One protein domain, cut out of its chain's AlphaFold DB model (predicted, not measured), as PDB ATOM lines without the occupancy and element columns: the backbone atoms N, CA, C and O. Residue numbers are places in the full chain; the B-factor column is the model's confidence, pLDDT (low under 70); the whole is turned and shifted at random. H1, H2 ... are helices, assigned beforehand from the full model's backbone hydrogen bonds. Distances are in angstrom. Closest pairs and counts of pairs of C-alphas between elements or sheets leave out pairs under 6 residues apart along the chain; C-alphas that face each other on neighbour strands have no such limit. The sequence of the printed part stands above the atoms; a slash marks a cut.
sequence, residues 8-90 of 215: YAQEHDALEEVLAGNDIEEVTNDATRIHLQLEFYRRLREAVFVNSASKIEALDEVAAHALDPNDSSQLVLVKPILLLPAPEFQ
ATOM      1  N   TYR A   8     -54.780 -71.552 130.981       65.81
ATOM      2  CA  TYR A   8     -56.165 -71.660 131.446       65.81
ATOM      3  C   TYR A   8     -56.960 -70.345 131.380       65.81
ATOM      4  O   TYR A   8     -58.168 -70.380 131.197       65.81
ATOM      5  N   ALA A   9     -56.311 -69.180 131.481       72.19
ATOM      6  CA  ALA A   9     -56.983 -67.887 131.324       72.19
ATOM      7  C   ALA A   9     -57.323 -67.595 129.853       72.19
ATOM      8  O   ALA A   9     -58.333 -66.971 129.568       72.19
ATOM      9  N   GLN A  10     -56.498 -68.080 128.921       72.50
ATOM     10  CA  GLN A  10     -56.778 -67.983 127.487       72.50
ATOM     11  C   GLN A  10     -57.885 -68.957 127.061       72.50
ATOM     12  O   GLN A  10     -58.697 -68.627 126.207       72.50
ATOM     13  N   GLU A  11     -57.928 -70.140 127.678       72.12
ATOM     14  CA  GLU A  11     -59.014 -71.105 127.494       72.12
ATOM     15  C   GLU A  11     -60.331 -70.588 128.096       72.12
ATOM     16  O   GLU A  11     -61.377 -70.774 127.489       72.12
ATOM     17  N   HIS A  12     -60.289 -69.881 129.232       72.06
ATOM     18  CA  HIS A  12     -61.472 -69.245 129.819       72.06
ATOM     19  C   HIS A  12     -62.008 -68.099 128.952       72.06
ATOM     20  O   HIS A  12     -63.195 -68.098 128.646       72.06
ATOM     21  N   ASP A  13     -61.140 -67.183 128.500       75.31
ATOM     22  CA  ASP A  13     -61.520 -66.093 127.585       75.31
ATOM     23  C   ASP A  13     -62.133 -66.670 126.279       75.31
ATOM     24  O   ASP A  13     -63.139 -66.167 125.785       75.31
ATOM     25  N   ALA A  14     -61.587 -67.776 125.751       75.69
ATOM     26  CA  ALA A  14     -62.114 -68.449 124.557       75.69
ATOM     27  C   ALA A  14     -63.449 -69.181 124.798       75.69
ATOM     28  O   ALA A  14     -64.296 -69.228 123.910       75.69
ATOM     29  N   LEU A  15     -63.655 -69.762 125.984       69.56
ATOM     30  CA  LEU A  15     -64.932 -70.383 126.351       69.56
ATOM     31  C   LEU A  15     -66.025 -69.330 126.555       69.56
ATOM     32  O   LEU A  15     -67.159 -69.558 126.146       69.56
ATOM     33  N   GLU A  16     -65.683 -68.182 127.137       71.44
ATOM     34  CA  GLU A  16     -66.595 -67.050 127.321       71.44
ATOM     35  C   GLU A  16     -67.022 -66.447 125.969       71.44
ATOM     36  O   GLU A  16     -68.197 -66.141 125.780       71.44
ATOM     37  N   GLU A  17     -66.116 -66.387 124.986       72.56
ATOM     38  CA  GLU A  17     -66.419 -65.981 123.601       72.56
ATOM     39  C   GLU A  17     -67.337 -66.984 122.870       72.56
ATOM     40  O   GLU A  17     -68.265 -66.577 122.171       72.56
ATOM     41  N   VAL A  18     -67.138 -68.294 123.066       65.38
ATOM     42  CA  VAL A  18     -68.012 -69.340 122.495       65.38
ATOM     43  C   VAL A  18     -69.402 -69.325 123.139       65.38
ATOM     44  O   VAL A  18     -70.402 -69.480 122.444       65.38
ATOM     45  N   LEU A  19     -69.484 -69.102 124.452       59.09
ATOM     46  CA  LEU A  19     -70.756 -68.966 125.165       59.09
ATOM     47  C   LEU A  19     -71.506 -67.686 124.762       59.09
ATOM     48  O   LEU A  19     -72.713 -67.747 124.560       59.09
ATOM     49  N   ALA A  20     -70.804 -66.569 124.550       63.50
ATOM     50  CA  ALA A  20     -71.398 -65.324 124.053       63.50
ATOM     51  C   ALA A  20     -71.890 -65.411 122.591       63.50
ATOM     52  O   ALA A  20     -72.740 -64.625 122.176       63.50
ATOM     53  N   GLY A  21     -71.380 -66.363 121.801       55.84
ATOM     54  CA  GLY A  21     -71.846 -66.635 120.437       55.84
ATOM     55  C   GLY A  21     -73.161 -67.421 120.355       55.84
ATOM     56  O   GLY A  21     -73.830 -67.378 119.321       55.84
ATOM     57  N   ASN A  22     -73.564 -68.102 121.433       55.91
ATOM     58  CA  ASN A  22     -74.705 -69.023 121.424       55.91
ATOM     59  C   ASN A  22     -76.062 -68.360 121.709       55.91
ATOM     60  O   ASN A  22     -77.096 -68.957 121.414       55.91
ATOM     61  N   ASP A  23     -76.087 -67.108 122.172       55.19
ATOM     62  CA  ASP A  23     -77.338 -66.359 122.379       55.19
ATOM     63  C   ASP A  23     -78.015 -65.953 121.049       55.19
ATOM     64  O   ASP A  23     -79.188 -65.578 121.011       55.19
ATOM     65  N   ILE A  24     -77.291 -66.050 119.926       53.12
ATOM     66  CA  ILE A  24     -77.811 -65.759 118.581       53.12
ATOM     67  C   ILE A  24     -78.524 -66.990 117.993       53.12
ATOM     68  O   ILE A  24     -79.493 -66.836 117.247       53.12
ATOM     69  N   GLU A  25     -78.110 -68.212 118.350       55.59
ATOM     70  CA  GLU A  25     -78.709 -69.433 117.797       55.59
ATOM     71  C   GLU A  25     -80.138 -69.674 118.311       55.59
ATOM     72  O   GLU A  25     -81.011 -70.053 117.528       55.59
ATOM     73  N   GLU A  26     -80.433 -69.380 119.579       53.44
ATOM     74  CA  GLU A  26     -81.770 -69.589 120.158       53.44
ATOM     75  C   GLU A  26     -82.826 -68.658 119.532       53.44
ATOM     76  O   GLU A  26     -83.888 -69.113 119.100       53.44
ATOM     77  N   VAL A  27     -82.489 -67.375 119.345       53.31
ATOM     78  CA  VAL A  27     -83.353 -66.396 118.660       53.31
ATOM     79  C   VAL A  27     -83.556 -66.768 117.188       53.31
ATOM     80  O   VAL A  27     -84.658 -66.606 116.656       53.31
ATOM     81  N   THR A  28     -82.533 -67.315 116.517       60.25
ATOM     82  CA  THR A  28     -82.704 -67.827 115.148       60.25
ATOM     83  C   THR A  28     -83.573 -69.080 115.096       60.25
ATOM     84  O   THR A  28     -84.343 -69.233 114.150       60.25
ATOM     85  N   ASN A  29     -83.528 -69.948 116.106       73.94
ATOM     86  CA  ASN A  29     -84.340 -71.162 116.158       73.94
ATOM     87  C   ASN A  29     -85.825 -70.837 116.379       73.94
ATOM     88  O   ASN A  29     -86.686 -71.331 115.656       73.94
ATOM     89  N   ASP A  30     -86.144 -69.917 117.289       75.12
ATOM     90  CA  ASP A  30     -87.528 -69.482 117.483       75.12
ATOM     91  C   ASP A  30     -88.069 -68.675 116.297       75.12
ATOM     92  O   ASP A  30     -89.191 -68.914 115.843       75.12
ATOM     93  N   ALA A  31     -87.268 -67.776 115.716       80.00
ATOM     94  CA  ALA A  31     -87.667 -67.045 114.514       80.00
ATOM     95  C   ALA A  31     -87.890 -67.983 113.311       80.00
ATOM     96  O   ALA A  31     -88.864 -67.822 112.567       80.00
ATOM     97  N   THR A  32     -87.032 -68.995 113.135       85.25
ATOM     98  CA  THR A  32     -87.201 -70.012 112.084       85.25
ATOM     99  C   THR A  32     -88.393 -70.923 112.363       85.25
ATOM    100  O   THR A  32     -89.156 -71.203 111.438       85.25
ATOM    101  N   ARG A  33     -88.636 -71.312 113.619       85.00
ATOM    102  CA  ARG A  33     -89.828 -72.060 114.042       85.00
ATOM    103  C   ARG A  33     -91.112 -71.304 113.708       85.00
ATOM    104  O   ARG A  33     -91.991 -71.875 113.066       85.00
ATOM    105  N   ILE A  34     -91.198 -70.024 114.065       85.62
ATOM    106  CA  ILE A  34     -92.361 -69.173 113.762       85.62
ATOM    107  C   ILE A  34     -92.551 -69.045 112.245       85.62
ATOM    108  O   ILE A  34     -93.671 -69.164 111.748       85.62
ATOM    109  N   HIS A  35     -91.469 -68.856 111.484       86.56
ATOM    110  CA  HIS A  35     -91.538 -68.817 110.021       86.56
ATOM    111  C   HIS A  35     -92.061 -70.124 109.421       86.56
ATOM    112  O   HIS A  35     -92.925 -70.080 108.546       86.56
ATOM    113  N   LEU A  36     -91.593 -71.276 109.904       89.25
ATOM    114  CA  LEU A  36     -92.064 -72.587 109.453       89.25
ATOM    115  C   LEU A  36     -93.539 -72.813 109.795       89.25
ATOM    116  O   LEU A  36     -94.288 -73.318 108.962       89.25
ATOM    117  N   GLN A  37     -93.985 -72.402 110.983       88.62
ATOM    118  CA  GLN A  37     -95.392 -72.501 111.376       88.62
ATOM    119  C   GLN A  37     -96.294 -71.589 110.528       88.62
ATOM    120  O   GLN A  37     -97.363 -72.018 110.092       88.62
ATOM    121  N   LEU A  38     -95.853 -70.362 110.224       90.69
ATOM    122  CA  LEU A  38     -96.541 -69.448 109.302       90.69
ATOM    123  C   LEU A  38     -96.616 -70.006 107.878       90.69
ATOM    124  O   LEU A  38     -97.631 -69.866 107.198       90.69
ATOM    125  N   GLU A  39     -95.533 -70.615 107.405       92.19
ATOM    126  CA  GLU A  39     -95.445 -71.232 106.084       92.19
ATOM    127  C   GLU A  39     -96.385 -72.438 105.973       92.19
ATOM    128  O   GLU A  39     -97.197 -72.508 105.049       92.19
ATOM    129  N   PHE A  40     -96.379 -73.305 106.987       91.19
ATOM    130  CA  PHE A  40     -97.329 -74.401 107.118       91.19
ATOM    131  C   PHE A  40     -98.777 -73.902 107.127       91.19
ATOM    132  O   PHE A  40     -99.603 -74.400 106.359       91.19
ATOM    133  N   TYR A  41     -99.091 -72.895 107.952       91.38
ATOM    134  CA  TYR A  41    -100.447 -72.357 108.042       91.38
ATOM    135  C   TYR A  41    -100.911 -71.756 106.713       91.38
ATOM    136  O   TYR A  41    -102.051 -71.963 106.304       91.38
ATOM    137  N   ARG A  42    -100.021 -71.072 105.990       90.81
ATOM    138  CA  ARG A  42    -100.302 -70.536 104.653       90.81
ATOM    139  C   ARG A  42    -100.665 -71.640 103.661       90.81
ATOM    140  O   ARG A  42    -101.704 -71.540 103.016       90.81
ATOM    141  N   ARG A  43     -99.868 -72.712 103.590       91.56
ATOM    142  CA  ARG A  43    -100.158 -73.864 102.717       91.56
ATOM    143  C   ARG A  43    -101.474 -74.542 103.087       91.56
ATOM    144  O   ARG A  43    -102.269 -74.867 102.210       91.56
ATOM    145  N   LEU A  44    -101.723 -74.729 104.385       88.00
ATOM    146  CA  LEU A  44    -102.980 -75.284 104.883       88.00
ATOM    147  C   LEU A  44    -104.166 -74.404 104.470       88.00
ATOM    148  O   LEU A  44    -105.169 -74.914 103.973       88.00
ATOM    149  N   ARG A  45    -104.040 -73.085 104.643       87.88
ATOM    150  CA  ARG A  45    -105.067 -72.110 104.272       87.88
ATOM    151  C   ARG A  45    -105.403 -72.197 102.788       87.88
ATOM    152  O   ARG A  45    -106.579 -72.235 102.448       87.88
ATOM    153  N   GLU A  46    -104.399 -72.255 101.920       87.19
ATOM    154  CA  GLU A  46    -104.587 -72.369 100.467       87.19
ATOM    155  C   GLU A  46    -105.256 -73.691 100.069       87.19
ATOM    156  O   GLU A  46    -106.165 -73.698  99.242       87.19
ATOM    157  N   ALA A  47    -104.867 -74.804 100.699       83.75
ATOM    158  CA  ALA A  47    -105.442 -76.119 100.416       83.75
ATOM    159  C   ALA A  47    -106.900 -76.256 100.888       83.75
ATOM    160  O   ALA A  47    -107.700 -76.948 100.261       83.75
ATOM    161  N   VAL A  48    -107.248 -75.616 102.005       80.94
ATOM    162  CA  VAL A  48    -108.585 -75.700 102.606       80.94
ATOM    163  C   VAL A  48    -109.534 -74.650 102.017       80.94
ATOM    164  O   VAL A  48    -110.730 -74.905 101.877       80.94
ATOM    165  N   PHE A  49    -109.027 -73.476 101.631       80.06
ATOM    166  CA  PHE A  49    -109.824 -72.358 101.124       80.06
ATOM    167  C   PHE A  49    -109.857 -72.306  99.591       80.06
ATOM    168  O   PHE A  49    -109.539 -71.299  98.964       80.06
ATOM    169  N   VAL A  50    -110.299 -73.396  98.972       81.38
ATOM    170  CA  VAL A  50    -110.567 -73.428  97.520       81.38
ATOM    171  C   VAL A  50    -111.960 -72.861  97.203       81.38
ATOM    172  O   VAL A  50    -112.272 -72.506  96.068       81.38
ATOM    173  N   ASN A  51    -112.814 -72.735  98.223       82.38
ATOM    174  CA  ASN A  51    -114.183 -72.256  98.101       82.38
ATOM    175  C   ASN A  51    -114.376 -70.921  98.834       82.38
ATOM    176  O   ASN A  51    -114.311 -70.876 100.063       82.38
ATOM    177  N   SER A  52    -114.685 -69.861  98.079       77.88
ATOM    178  CA  SER A  52    -114.870 -68.492  98.586       77.88
ATOM    179  C   SER A  52    -116.066 -68.317  99.529       77.88
ATOM    180  O   SER A  52    -116.140 -67.310 100.230       77.88
ATOM    181  N   ALA A  53    -116.992 -69.281  99.571       79.44
ATOM    182  CA  ALA A  53    -118.106 -69.295 100.515       79.44
ATOM    183  C   ALA A  53    -117.748 -69.921 101.880       79.44
ATOM    184  O   ALA A  53    -118.565 -69.865 102.807       79.44
ATOM    185  N   SER A  54    -116.551 -70.506 102.024       82.44
ATOM    186  CA  SER A  54    -116.026 -70.941 103.326       82.44
ATOM    187  C   SER A  54    -115.805 -69.731 104.244       82.44
ATOM    188  O   SER A  54    -115.597 -68.614 103.777       82.44
ATOM    189  N   LYS A  55    -115.860 -69.937 105.562       81.88
ATOM    190  CA  LYS A  55    -115.663 -68.879 106.570       81.88
ATOM    191  C   LYS A  55    -114.573 -69.305 107.535       81.88
ATOM    192  O   LYS A  55    -114.800 -70.167 108.387       81.88
ATOM    193  N   ILE A  56    -113.386 -68.737 107.340       84.06
ATOM    194  CA  ILE A  56    -112.142 -69.141 108.007       84.06
ATOM    195  C   ILE A  56    -111.686 -68.134 109.065       84.06
ATOM    196  O   ILE A  56    -110.699 -68.374 109.746       84.06
ATOM    197  N   GLU A  57    -112.420 -67.036 109.262       85.25
ATOM    198  CA  GLU A  57    -112.004 -65.941 110.148       85.25
ATOM    199  C   GLU A  57    -111.769 -66.435 111.581       85.25
ATOM    200  O   GLU A  57    -110.827 -66.022 112.241       85.25
ATOM    201  N   ALA A  58    -112.583 -67.389 112.039       82.69
ATOM    202  CA  ALA A  58    -112.406 -68.006 113.350       82.69
ATOM    203  C   ALA A  58    -111.161 -68.908 113.432       82.69
ATOM    204  O   ALA A  58    -110.578 -69.025 114.499       82.69
ATOM    205  N   LEU A  59    -110.740 -69.539 112.331       83.94
ATOM    206  CA  LEU A  59    -109.503 -70.327 112.287       83.94
ATOM    207  C   LEU A  59    -108.268 -69.418 112.224       83.94
ATOM    208  O   LEU A  59    -107.257 -69.731 112.840       83.94
ATOM    209  N   ASP A  60    -108.373 -68.276 111.543       87.81
ATOM    210  CA  ASP A  60    -107.322 -67.254 111.518       87.81
ATOM    211  C   ASP A  60    -107.068 -66.667 112.904       87.81
ATOM    212  O   ASP A  60    -105.917 -66.510 113.300       87.81
ATOM    213  N   GLU A  61    -108.139 -66.398 113.656       87.25
ATOM    214  CA  GLU A  61    -108.059 -65.980 115.058       87.25
ATOM    215  C   GLU A  61    -107.333 -67.045 115.911       87.25
ATOM    216  O   GLU A  61    -106.464 -66.702 116.710       87.25
ATOM    217  N   VAL A  62    -107.611 -68.340 115.691       84.75
ATOM    218  CA  VAL A  62    -106.919 -69.450 116.385       84.75
ATOM    219  C   VAL A  62    -105.444 -69.515 116.013       84.75
ATOM    220  O   VAL A  62    -104.600 -69.698 116.883       84.75
ATOM    221  N   ALA A  63    -105.131 -69.403 114.724       87.06
ATOM    222  CA  ALA A  63    -103.765 -69.494 114.237       87.06
ATOM    223  C   ALA A  63    -102.922 -68.317 114.734       87.06
ATOM    224  O   ALA A  63    -101.798 -68.528 115.174       87.06
ATOM    225  N   ALA A  64    -103.473 -67.100 114.727       86.38
ATOM    226  CA  ALA A  64    -102.810 -65.923 115.279       86.38
ATOM    227  C   ALA A  64    -102.502 -66.097 116.773       86.38
ATOM    228  O   ALA A  64    -101.389 -65.819 117.199       86.38
ATOM    229  N   HIS A  65    -103.458 -66.629 117.538       85.56
ATOM    230  CA  HIS A  65    -103.277 -66.920 118.960       85.56
ATOM    231  C   HIS A  65    -102.234 -68.009 119.218       85.56
ATOM    232  O   HIS A  65    -101.396 -67.873 120.094       85.56
ATOM    233  N   ALA A  66    -102.253 -69.092 118.436       83.56
ATOM    234  CA  ALA A  66    -101.300 -70.193 118.577       83.56
ATOM    235  C   ALA A  66     -99.862 -69.810 118.181       83.56
ATOM    236  O   ALA A  66     -98.915 -70.486 118.583       83.56
ATOM    237  N   LEU A  67     -99.708 -68.763 117.365       83.75
ATOM    238  CA  LEU A  67     -98.421 -68.214 116.944       83.75
ATOM    239  C   LEU A  67     -97.907 -67.114 117.881       83.75
ATOM    240  O   LEU A  67     -96.746 -66.735 117.741       83.75
ATOM    241  N   ASP A  68     -98.727 -66.594 118.802       82.69
ATOM    242  CA  ASP A  68     -98.288 -65.597 119.778       82.69
ATOM    243  C   ASP A  68     -97.553 -66.295 120.937       82.69
ATOM    244  O   ASP A  68     -98.177 -66.998 121.735       82.69
ATOM    245  N   PRO A  69     -96.224 -66.123 121.067       68.75
ATOM    246  CA  PRO A  69     -95.455 -66.771 122.125       68.75
ATOM    247  C   PRO A  69     -95.808 -66.256 123.528       68.75
ATOM    248  O   PRO A  69     -95.460 -66.906 124.513       68.75
ATOM    249  N   ASN A  70     -96.480 -65.105 123.638       73.31
ATOM    250  CA  ASN A  70     -96.824 -64.489 124.918       73.31
ATOM    251  C   ASN A  70     -98.251 -64.809 125.377       73.31
ATOM    252  O   ASN A  70     -98.584 -64.552 126.538       73.31
ATOM    253  N   ASP A  71     -99.095 -65.361 124.505       71.00
ATOM    254  CA  ASP A  71    -100.499 -65.594 124.821       71.00
ATOM    255  C   ASP A  71    -100.746 -67.042 125.269       71.00
ATOM    256  O   ASP A  71    -100.948 -67.968 124.487       71.00
ATOM    257  N   SER A  72    -100.730 -67.247 126.587       66.38
ATOM    258  CA  SER A  72    -101.062 -68.538 127.213       66.38
ATOM    259  C   SER A  72    -102.564 -68.711 127.473       66.38
ATOM    260  O   SER A  72    -102.972 -69.640 128.178       66.38
ATOM    261  N   SER A  73    -103.407 -67.805 126.972       72.44
ATOM    262  CA  SER A  73    -104.838 -67.827 127.262       72.44
ATOM    263  C   SER A  73    -105.533 -68.984 126.546       72.44
ATOM    264  O   SER A  73    -105.170 -69.386 125.441       72.44
ATOM    265  N   GLN A  74    -106.580 -69.523 127.168       67.62
ATOM    266  CA  GLN A  74    -107.382 -70.576 126.560       67.62
ATOM    267  C   GLN A  74    -108.276 -69.971 125.471       67.62
ATOM    268  O   GLN A  74    -109.191 -69.199 125.766       67.62
ATOM    269  N   LEU A  75    -108.016 -70.313 124.208       70.00
ATOM    270  CA  LEU A  75    -108.801 -69.789 123.100       70.00
ATOM    271  C   LEU A  75    -110.221 -70.372 123.107       70.00
ATOM    272  O   LEU A  75    -110.416 -71.589 123.074       70.00
ATOM    273  N   VAL A  76    -111.225 -69.497 123.097       74.94
ATOM    274  CA  VAL A  76    -112.633 -69.880 122.959       74.94
ATOM    275  C   VAL A  76    -113.111 -69.517 121.561       74.94
ATOM    276  O   VAL A  76    -113.242 -68.344 121.216       74.94
ATOM    277  N   LEU A  77    -113.431 -70.532 120.759       75.56
ATOM    278  CA  LEU A  77    -114.057 -70.348 119.453       75.56
ATOM    279  C   LEU A  77    -115.481 -69.803 119.619       75.56
ATOM    280  O   LEU A  77    -116.423 -70.539 119.908       75.56
ATOM    281  N   VAL A  78    -115.645 -68.495 119.420       76.56
ATOM    282  CA  VAL A  78    -116.954 -67.823 119.515       76.56
ATOM    283  C   VAL A  78    -117.822 -68.093 118.279       76.56
ATOM    284  O   VAL A  78    -119.051 -68.002 118.340       76.56
ATOM    285  N   LYS A  79    -117.201 -68.417 117.137       77.81
ATOM    286  CA  LYS A  79    -117.876 -68.635 115.852       77.81
ATOM    287  C   LYS A  79    -117.557 -70.029 115.297       77.81
ATOM    288  O   LYS A  79    -116.414 -70.468 115.407       77.81
ATOM    289  N   PRO A  80    -118.533 -70.709 114.668       80.75
ATOM    290  CA  PRO A  80    -118.274 -71.962 113.973       80.75
ATOM    291  C   PRO A  80    -117.429 -71.720 112.716       80.75
ATOM    292  O   PRO A  80    -117.661 -70.754 111.986       80.75
ATOM    293  N   ILE A  81    -116.487 -72.624 112.457       83.44
ATOM    294  CA  ILE A  81    -115.682 -72.644 111.230       83.44
ATOM    295  C   ILE A  81    -116.472 -73.417 110.171       83.44
ATOM    296  O   ILE A  81    -116.861 -74.562 110.400       83.44
ATOM    297  N   LEU A  82    -116.725 -72.788 109.022       83.06
ATOM    298  CA  LEU A  82    -117.399 -73.429 107.894       83.06
ATOM    299  C   LEU A  82    -116.372 -73.727 106.807       83.06
ATOM    300  O   LEU A  82    -115.860 -72.801 106.179       83.06
ATOM    301  N   LEU A  83    -116.125 -75.013 106.569       84.69
ATOM    302  CA  LEU A  83    -115.273 -75.494 105.486       84.69
ATOM    303  C   LEU A  83    -116.142 -76.128 104.409       84.69
ATOM    304  O   LEU A  83    -116.913 -77.047 104.688       84.69
ATOM    305  N   LEU A  84    -116.021 -75.622 103.187       81.81
ATOM    306  CA  LEU A  84    -116.687 -76.184 102.023       81.81
ATOM    307  C   LEU A  84    -115.640 -76.818 101.103       81.81
ATOM    308  O   LEU A  84    -114.572 -76.232 100.913       81.81
ATOM    309  N   PRO A  85    -115.933 -77.986 100.505       80.19
ATOM    310  CA  PRO A  85    -115.052 -78.566  99.503       80.19
ATOM    311  C   PRO A  85    -114.980 -77.659  98.268       80.19
ATOM    312  O   PRO A  85    -115.812 -76.754  98.090       80.19
ATOM    313  N   ALA A  86    -113.990 -77.907  97.404       80.44
ATOM    314  CA  ALA A  86    -113.852 -77.152  96.165       80.44
ATOM    315  C   ALA A  86    -115.164 -77.207  95.355       80.44
ATOM    316  O   ALA A  86    -115.843 -78.241  95.377       80.44
ATOM    317  N   PRO A  87    -115.538 -76.119  94.656       77.25
ATOM    318  CA  PRO A  87    -116.829 -76.027  93.971       77.25
ATOM    319  C   PRO A  87    -117.104 -77.193  93.011       77.25
ATOM    320  O   PRO A  87    -118.231 -77.658  92.906       77.25
ATOM    321  N   GLU A  88    -116.062 -77.716  92.366       79.62
ATOM    322  CA  GLU A  88    -116.110 -78.883  91.474       79.62
ATOM    323  C   GLU A  88    -116.508 -80.205  92.153       79.62
ATOM    324  O   GLU A  88    -117.052 -81.090  91.496       79.62
ATOM    325  N   PHE A  89    -116.301 -80.333  93.465       77.56
ATOM    326  CA  PHE A  89    -116.715 -81.500  94.254       77.56
ATOM    327  C   PHE A  89    -118.029 -81.269  95.012       77.56
ATOM    328  O   PHE A  89    -118.517 -82.173  95.693       77.56
ATOM    329  N   GLN A  90    -118.624 -80.074  94.914       74.06
ATOM    330  CA  GLN A  90    -119.933 -79.804  95.498       74.06
ATOM    331  C   GLN A  90    -121.021 -80.416  94.616       74.06
ATOM    332  O   GLN A  90    -121.429 -79.853  93.602       74.06
TER     333      GLN A  90
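AT A GLANCE: This is residues 8 to 90 of the 215 residues of an uncharacterized protein of Phytophthora megakarya (UniProt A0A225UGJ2). A long helical hairpin with an arm: H1 and the first part of H2 stick out as one nearly straight arm, residues 8 to 29, and H3 folds back beside the later part of H2. After H3 the stretch of residues 68 to 90, with no named element, turns round and runs back past H3 to the closed end of the hairpin. The printed part has 83 residues, with three named helices in the order H1, H2, H3 and no named strand; the class is all helix. The whole is extended, with a radius of gyration of the C-alphas of 21.4 A, and spans 73 by 29 by 11 A; the arm makes much of the length.

IN THESE COORDINATES: H1, residues 8 to 21, begins with C-alpha 8 at (-56.165, -71.660, 131.446) and is 19.8 A long from first to last C-alpha. H2, residues 23 to 48, measures 38.1 A and ends with C-alpha 48 at (-108.585, -75.700, 102.606). H3, residues 57 to 67, measures 15.4 A and ends with C-alpha 67 at (-98.421, -68.214, 116.944).

HOW THE PARTS SIT: H1 and H2 meet only through their link, a tight one of 1 residue. H2 and H3 form a helical hairpin across a short link of 8 residues. They touch, H2 with residues 34 to 41 alone; the closest C-alphas, of Ile 34 and Leu 67, are 6.9 A apart. Their lines stand at a shallow tilt of 17 degrees, opposite ways. H1 and H3 are apart. Every O i to N i+4 pair is within hydrogen-bond range in H1 and H3, and 21 of 22 in H2.

THE WHOLE: The C-alphas farthest apart, of Tyr 8 and Gln 90, are 73.7 A apart. Without residues 8 to 29, which stand free, the body spans 40 by 27 by 11 A. The printed part has no cut, and neither link between helices is long. The mean pLDDT of the printed part is 77.4; 16 residues are under 70, among them residues 18 to 28.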